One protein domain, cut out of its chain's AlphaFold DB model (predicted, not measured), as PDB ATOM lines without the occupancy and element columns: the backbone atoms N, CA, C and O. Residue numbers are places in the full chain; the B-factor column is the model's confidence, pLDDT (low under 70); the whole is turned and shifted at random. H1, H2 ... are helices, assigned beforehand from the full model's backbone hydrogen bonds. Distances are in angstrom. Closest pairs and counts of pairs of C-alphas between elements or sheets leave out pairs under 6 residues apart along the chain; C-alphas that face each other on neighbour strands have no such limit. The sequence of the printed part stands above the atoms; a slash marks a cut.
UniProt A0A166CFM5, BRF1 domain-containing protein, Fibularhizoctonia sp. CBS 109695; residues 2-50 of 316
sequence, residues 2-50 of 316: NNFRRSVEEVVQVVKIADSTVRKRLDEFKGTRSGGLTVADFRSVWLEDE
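This is residues 2 to 50 of the 316 residues of the protein "BRF1 domain-containing protein" of Fibularhizoctonia sp. CBS 109695 (UniProt A0A166CFM5). This is an open U of helices with an empty middle: the long helix H2 makes the base, H1 turns off across one end of it, and the short helices H3 and H4 follow one after the other up the arm at its other end. The unnamed stretch of residues 2 to 7 leads in to H1 from the open side of the U, and the tail of residues 45 to 50 folds back from H4 toward the level of H2. The printed part has 49 residues with four named helices, in the order H1, H2, H3, H4, and no named strand; the class is all helix. The whole is loose, with a radius of gyration of the C-alphas of 13.1 A, and the C-alphas span 33 by 24 by 13 A along their three main axes.

The printed part begins at Asn 2, with its C-alpha at (47.877, 1.760, -36.156). H1 holds residues 8 to 15 and measures 10.5 A from first to last C-alpha; C-alpha 8 is at (53.011, -12.101, -30.057). H2, the longest helix, holds the 13 residues 19 to 31 and measures 19.0 A, ending with C-alpha 31 at (46.750, -16.598, -48.220). H3 is residues 33 to 36. H4 is residues 41 to 44, with C-alpha 44 at (38.691, 1.810, -48.176).

H1 and H2 touch, and H2 does so with residues 19 to 22 alone. Their closest C-alphas are those of Val 12 and Asp 19, 6.5 A apart. The lines of H1 and H2 stand about perpendicular, at 74 degrees. H2 and H3 are close but not clearly touching; their closest C-alphas are those of Phe 29 and Gly 35, at 5.7 A. H3 and H4 are also close but not clearly touching, with the C-alphas of Ser 34 and Phe 42 the closest, at 7.0 A. H1 is apart from H3 and from H4, and H2 is apart from H4. In H2 every O i to N i+4 pair is within hydrogen-bond range, in H1 3 of 4 are, and H3 and H4 are too short for such a pair.

The two C-alphas farthest apart are those of Gln 13 and Glu 48, at 34.3 A. The C-alphas of Asn 2 and Glu 50, the first and last printed, are 26.0 A apart. The printed part has no cut. The links from H1 to H2, from H2 to H3 and from H3 to H4 are tight, with 3, 1 and 4 residues between the helices. The mean pLDDT of the printed part is 89.3, and no printed residue of this model is under 70.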
ATOM      1  N   ASN A   2      47.823   0.573 -37.045       85.88
ATOM      2  CA  ASN A   2      47.877   1.760 -36.156       85.88
ATOM      3  C   ASN A   2      49.293   2.155 -35.708       85.88
ATOM      4  O   ASN A   2      49.458   2.728 -34.643       85.88
ATOM      5  N   ASN A   3      50.317   1.798 -36.488       87.12
ATOM      6  CA  ASN A   3      51.737   2.106 -36.237       87.12
ATOM      7  C   ASN A   3      52.303   1.652 -34.871       87.12
ATOM      8  O   ASN A   3      53.470   1.899 -34.584       87.12
ATOM      9  N   PHE A   4      51.533   0.909 -34.075       93.00
ATOM     10  CA  PHE A   4      51.991   0.218 -32.877       93.00
ATOM     11  C   PHE A   4      52.399  -1.211 -33.216       93.00
ATOM     12  O   PHE A   4      51.641  -1.956 -33.840       93.00
ATOM     13  N   ARG A   5      53.603  -1.594 -32.786       90.12
ATOM     14  CA  ARG A   5      54.086  -2.975 -32.847       90.12
ATOM     15  C   ARG A   5      53.852  -3.604 -31.477       90.12
ATOM     16  O   ARG A   5      54.140  -2.982 -30.456       90.12
ATOM     17  N   ARG A   6      53.283  -4.801 -31.472       92.56
ATOM     18  CA  ARG A   6      53.041  -5.625 -30.284       92.56
ATOM     19  C   ARG A   6      53.808  -6.924 -30.462       92.56
ATOM     20  O   ARG A   6      53.949  -7.378 -31.602       92.56
ATOM     21  N   SER A   7      54.343  -7.477 -29.379       93.38
ATOM     22  CA  SER A   7      54.893  -8.831 -29.432       93.38
ATOM     23  C   SER A   7      53.743  -9.835 -29.483       93.38
ATOM     24  O   SER A   7      52.630  -9.551 -29.037       93.38
ATOM     25  N   VAL A   8      53.999 -11.011 -30.057       90.81
ATOM     26  CA  VAL A   8      53.011 -12.101 -30.057       90.81
ATOM     27  C   VAL A   8      52.726 -12.540 -28.619       90.81
ATOM     28  O   VAL A   8      51.563 -12.700 -28.266       90.81
ATOM     29  N   GLU A   9      53.760 -12.586 -27.775       89.56
ATOM     30  CA  GLU A   9      53.671 -12.914 -26.346       89.56
ATOM     31  C   GLU A   9      52.682 -12.017 -25.585       89.56
ATOM     32  O   GLU A   9      51.868 -12.518 -24.815       89.56
ATOM     33  N   GLU A  10      52.696 -10.699 -25.826       91.50
ATOM     34  CA  GLU A  10      51.783  -9.752 -25.166       91.50
ATOM     35  C   GLU A  10      50.317 -10.051 -25.516       91.50
ATOM     36  O   GLU A  10      49.441 -10.040 -24.652       91.50
ATOM     37  N   VAL A  11      50.043 -10.362 -26.787       91.25
ATOM     38  CA  VAL A  11      48.691 -10.711 -27.252       91.25
ATOM     39  C   VAL A  11      48.247 -12.044 -26.655       91.25
ATOM     40  O   VAL A  11      47.126 -12.175 -26.164       91.25
ATOM     41  N   VAL A  12      49.139 -13.028 -26.680       89.00
ATOM     42  CA  VAL A  12      48.906 -14.400 -26.234       89.00
ATOM     43  C   VAL A  12      48.615 -14.471 -24.733       89.00
ATOM     44  O   VAL A  12      47.678 -15.159 -24.325       89.00
ATOM     45  N   GLN A  13      49.320 -13.686 -23.917       85.50
ATOM     46  CA  GLN A  13      49.089 -13.619 -22.470       85.50
ATOM     47  C   GLN A  13      47.707 -13.071 -22.097       85.50
ATOM     48  O   GLN A  13      47.129 -13.510 -21.101       85.50
ATOM     49  N   VAL A  14      47.171 -12.135 -22.882       87.81
ATOM     50  CA  VAL A  14      45.858 -11.521 -22.632       87.81
ATOM     51  C   VAL A  14      44.728 -12.378 -23.202       87.81
ATOM     52  O   VAL A  14      43.728 -12.627 -22.529       87.81
ATOM     53  N   VAL A  15      44.876 -12.833 -24.450       88.75
ATOM     54  CA  VAL A  15      43.834 -13.585 -25.169       88.75
ATOM     55  C   VAL A  15      43.777 -15.050 -24.718       88.75
ATOM     56  O   VAL A  15      42.729 -15.677 -24.852       88.75
ATOM     57  N   LYS A  16      44.853 -15.562 -24.104       88.06
ATOM     58  CA  LYS A  16      44.989 -16.943 -23.619       88.06
ATOM     59  C   LYS A  16      44.855 -17.968 -24.751       88.06
ATOM     60  O   LYS A  16      44.016 -18.860 -24.714       88.06
ATOM     61  N   ILE A  17      45.671 -17.800 -25.792       87.00
ATOM     62  CA  ILE A  17      45.742 -18.694 -26.961       87.00
ATOM     63  C   ILE A  17      47.190 -19.076 -27.236       87.00
ATOM     64  O   ILE A  17      48.067 -18.257 -27.028       87.00
ATOM     65  N   ALA A  18      47.449 -20.268 -27.771       84.75
ATOM     66  CA  ALA A  18      48.814 -20.678 -28.088       84.75
ATOM     67  C   ALA A  18      49.473 -19.796 -29.171       84.75
ATOM     68  O   ALA A  18      48.834 -19.364 -30.139       84.75
ATOM     69  N   ASP A  19      50.787 -19.624 -29.053       87.19
ATOM     70  CA  ASP A  19      51.643 -18.904 -30.002       87.19
ATOM     71  C   ASP A  19      51.516 -19.435 -31.440       87.19
ATOM     72  O   ASP A  19      51.429 -18.677 -32.415       87.19
ATOM     73  N   SER A  20      51.483 -20.762 -31.575       87.50
ATOM     74  CA  SER A  20      51.333 -21.459 -32.853       87.50
ATOM     75  C   SER A  20      50.001 -21.130 -33.529       87.50
ATOM     76  O   SER A  20      49.958 -20.962 -34.748       87.50
ATOM     77  N   THR A  21      48.930 -20.954 -32.751       89.94
ATOM     78  CA  THR A  21      47.600 -20.597 -33.254       89.94
ATOM     79  C   THR A  21      47.605 -19.212 -33.886       89.94
ATOM     80  O   THR A  21      47.113 -19.058 -35.003       89.94
ATOM     81  N   VAL A  22      48.206 -18.208 -33.234       91.62
ATOM     82  CA  VAL A  22      48.305 -16.852 -33.802       91.62
ATOM     83  C   VAL A  22      49.063 -16.877 -35.127       91.62
ATOM     84  O   VAL A  22      48.602 -16.300 -36.110       91.62
ATOM     85  N   ARG A  23      50.199 -17.584 -35.182       91.25
ATOM     86  CA  ARG A  23      51.009 -17.701 -36.406       91.25
ATOM     87  C   ARG A  23      50.233 -18.384 -37.535       91.25
ATOM     88  O   ARG A  23      50.157 -17.821 -38.621       91.25
ATOM     89  N   LYS A  24      49.569 -19.513 -37.255       90.81
ATOM     90  CA  LYS A  24      48.709 -20.215 -38.225       90.81
ATOM     91  C   LYS A  24      47.621 -19.306 -38.784       90.81
ATOM     92  O   LYS A  24      47.462 -19.234 -39.996       90.81
ATOM     93  N   ARG A  25      46.917 -18.556 -37.930       93.12
ATOM     94  CA  ARG A  25      45.875 -17.615 -38.376       93.12
ATOM     95  C   ARG A  25      46.434 -16.464 -39.210       93.12
ATOM     96  O   ARG A  25      45.786 -16.041 -40.162       93.12
ATOM     97  N   LEU A  26      47.630 -15.968 -38.888       93.00
ATOM     98  CA  LEU A  26      48.298 -14.950 -39.702       93.00
ATOM     99  C   LEU A  26      48.717 -15.492 -41.071       93.00
ATOM    100  O   LEU A  26      48.613 -14.769 -42.058       93.00
ATOM    101  N   ASP A  27      49.172 -16.741 -41.147       91.69
ATOM    102  CA  ASP A  27      49.539 -17.373 -42.415       91.69
ATOM    103  C   ASP A  27      48.303 -17.723 -43.262       91.69
ATOM    104  O   ASP A  27      48.301 -17.449 -44.460       91.69
ATOM    105  N   GLU A  28      47.215 -18.195 -42.641       90.62
ATOM    106  CA  GLU A  28      45.895 -18.337 -43.283       90.62
ATOM    107  C   GLU A  28      45.424 -16.992 -43.859       90.62
ATOM    108  O   GLU A  28      45.032 -16.908 -45.022       90.62
ATOM    109  N   PHE A  29      45.533 -15.909 -43.080       91.69
ATOM    110  CA  PHE A  29      45.147 -14.570 -43.526       91.69
ATOM    111  C   PHE A  29      46.004 -14.066 -44.695       91.69
ATOM    112  O   PHE A  29      45.462 -13.478 -45.632       91.69
ATOM    113  N   LYS A  30      47.320 -14.319 -44.696       92.12
ATOM    114  CA  LYS A  30      48.205 -13.962 -45.825       92.12
ATOM    115  C   LYS A  30      47.816 -14.659 -47.129       92.12
ATOM    116  O   LYS A  30      48.069 -14.099 -48.189       92.12
ATOM    117  N   GLY A  31      47.239 -15.860 -47.053       88.69
ATOM    118  CA  GLY A  31      46.750 -16.598 -48.220       88.69
ATOM    119  C   GLY A  31      45.486 -15.998 -48.843       88.69
ATOM    120  O   GLY A  31      45.187 -16.270 -50.002       88.69
ATOM    121  N   THR A  32      44.755 -15.157 -48.106       90.94
ATOM    122  CA  THR A  32      43.580 -14.455 -48.635       90.94
ATOM    123  C   THR A  32      43.983 -13.270 -49.512       90.94
ATOM    124  O   THR A  32      45.026 -12.645 -49.306       90.94
ATOM    125  N   ARG A  33      43.115 -12.878 -50.453       90.19
ATOM    126  CA  ARG A  33      43.340 -11.699 -51.306       90.19
ATOM    127  C   ARG A  33      43.516 -10.408 -50.496       90.19
ATOM    128  O   ARG A  33      44.342  -9.569 -50.850       90.19
ATOM    129  N   SER A  34      42.802 -10.284 -49.378       90.31
ATOM    130  CA  SER A  34      42.912  -9.158 -48.443       90.31
ATOM    131  C   SER A  34      44.290  -9.056 -47.786       90.31
ATOM    132  O   SER A  34      44.738  -7.951 -47.485       90.31
ATOM    133  N   GLY A  35      44.987 -10.181 -47.597       90.38
ATOM    134  CA  GLY A  35      46.337 -10.217 -47.032       90.38
ATOM    135  C   GLY A  35      47.399  -9.547 -47.913       90.38
ATOM    136  O   GLY A  35      48.429  -9.113 -47.397       90.38
ATOM    137  N   GLY A  36      47.143  -9.423 -49.222       90.19
ATOM    138  CA  GLY A  36      48.019  -8.744 -50.182       90.19
ATOM    139  C   GLY A  36      47.762  -7.240 -50.347       90.19
ATOM    140  O   GLY A  36      48.526  -6.574 -51.045       90.19
ATOM    141  N   LEU A  37      46.704  -6.693 -49.737       90.81
ATOM    142  CA  LEU A  37      46.368  -5.270 -49.839       90.81
ATOM    143  C   LEU A  37      47.300  -4.399 -48.991       90.81
ATOM    144  O   LEU A  37      47.789  -4.798 -47.931       90.81
ATOM    145  N   THR A  38      47.498  -3.151 -49.424       91.50
ATOM    146  CA  THR A  38      48.147  -2.161 -48.565       91.50
ATOM    147  C   THR A  38      47.226  -1.789 -47.401       91.50
ATOM    148  O   THR A  38      46.004  -1.903 -47.471       91.50
ATOM    149  N   VAL A  39      47.803  -1.284 -46.309       89.25
ATOM    150  CA  VAL A  39      47.024  -0.832 -45.139       89.25
ATOM    151  C   VAL A  39      46.049   0.297 -45.501       89.25
ATOM    152  O   VAL A  39      45.026   0.441 -44.836       89.25
ATOM    153  N   ALA A  40      46.366   1.105 -46.520       89.38
ATOM    154  CA  ALA A  40      45.479   2.154 -47.011       89.38
ATOM    155  C   ALA A  40      44.288   1.547 -47.762       89.38
ATOM    156  O   ALA A  40      43.149   1.821 -47.393       89.38
ATOM    157  N   ASP A  41      44.555   0.655 -48.719       91.25
ATOM    158  CA  ASP A  41      43.513   0.017 -49.532       91.25
ATOM    159  C   ASP A  41      42.579  -0.839 -48.681       91.25
ATOM    160  O   ASP A  41      41.367  -0.779 -48.852       91.25
ATOM    161  N   PHE A  42      43.112  -1.562 -47.694       89.75
ATOM    162  CA  PHE A  42      42.310  -2.366 -46.770       89.75
ATOM    163  C   PHE A  42      41.295  -1.533 -45.960       89.75
ATOM    164  O   PHE A  42      40.291  -2.068 -45.503       89.75
ATOM    165  N   ARG A  43      41.520  -0.224 -45.752       88.50
ATOM    166  CA  ARG A  43      40.556   0.646 -45.041       88.50
ATOM    167  C   ARG A  43      39.412   1.135 -45.918       88.50
ATOM    168  O   ARG A  43      38.389   1.545 -45.377       88.50
ATOM    169  N   SER A  44      39.612   1.173 -47.230       87.50
ATOM    170  CA  SER A  44      38.691   1.810 -48.176       87.50
ATOM    171  C   SER A  44      38.027   0.830 -49.134       87.50
ATOM    172  O   SER A  44      36.924   1.098 -49.600       87.50
ATOM    173  N   VAL A  45      38.691  -0.280 -49.448       86.56
ATOM    174  CA  VAL A  45      38.243  -1.262 -50.433       86.56
ATOM    175  C   VAL A  45      37.668  -2.470 -49.711       86.56
ATOM    176  O   VAL A  45      38.363  -3.150 -48.960       86.56
ATOM    177  N   TRP A  46      36.402  -2.756 -49.992       84.88
ATOM    178  CA  TRP A  46      35.759  -4.012 -49.633       84.88
ATOM    179  C   TRP A  46      35.871  -4.951 -50.832       84.88
ATOM    180  O   TRP A  46      35.405  -4.622 -51.921       84.88
ATOM    181  N   LEU A  47      36.557  -6.079 -50.655       85.56
ATOM    182  CA  LEU A  47      36.642  -7.127 -51.669       85.56
ATOM    183  C   LEU A  47      35.395  -8.016 -51.569       85.56
ATOM    184  O   LEU A  47      35.006  -8.389 -50.467       85.56
ATOM    185  N   GLU A  48      34.800  -8.367 -52.709       85.12
ATOM    186  CA  GLU A  48      33.668  -9.309 -52.789       85.12
ATOM    187  C   GLU A  48      34.118 -10.780 -52.831       85.12
ATOM    188  O   GLU A  48      33.291 -11.679 -52.726       85.12
ATOM    189  N   ASP A  49      35.423 -11.032 -52.983       82.81
ATOM    190  CA  ASP A  49      35.978 -12.382 -53.079       82.81
ATOM    191  C   ASP A  49      35.760 -13.174 -51.781       82.81
ATOM    192  O   ASP A  49      36.255 -12.809 -50.711       82.81
ATOM    193  N   GLU A  50      35.066 -14.301 -51.908       84.69
ATOM    194  CA  GLU A  50      34.836 -15.263 -50.838       84.69
ATOM    195  C   GLU A  50      35.966 -16.302 -50.793       84.69
ATOM    196  O   GLU A  50      36.486 -16.733 -51.825       84.69
TER     197      GLU A  50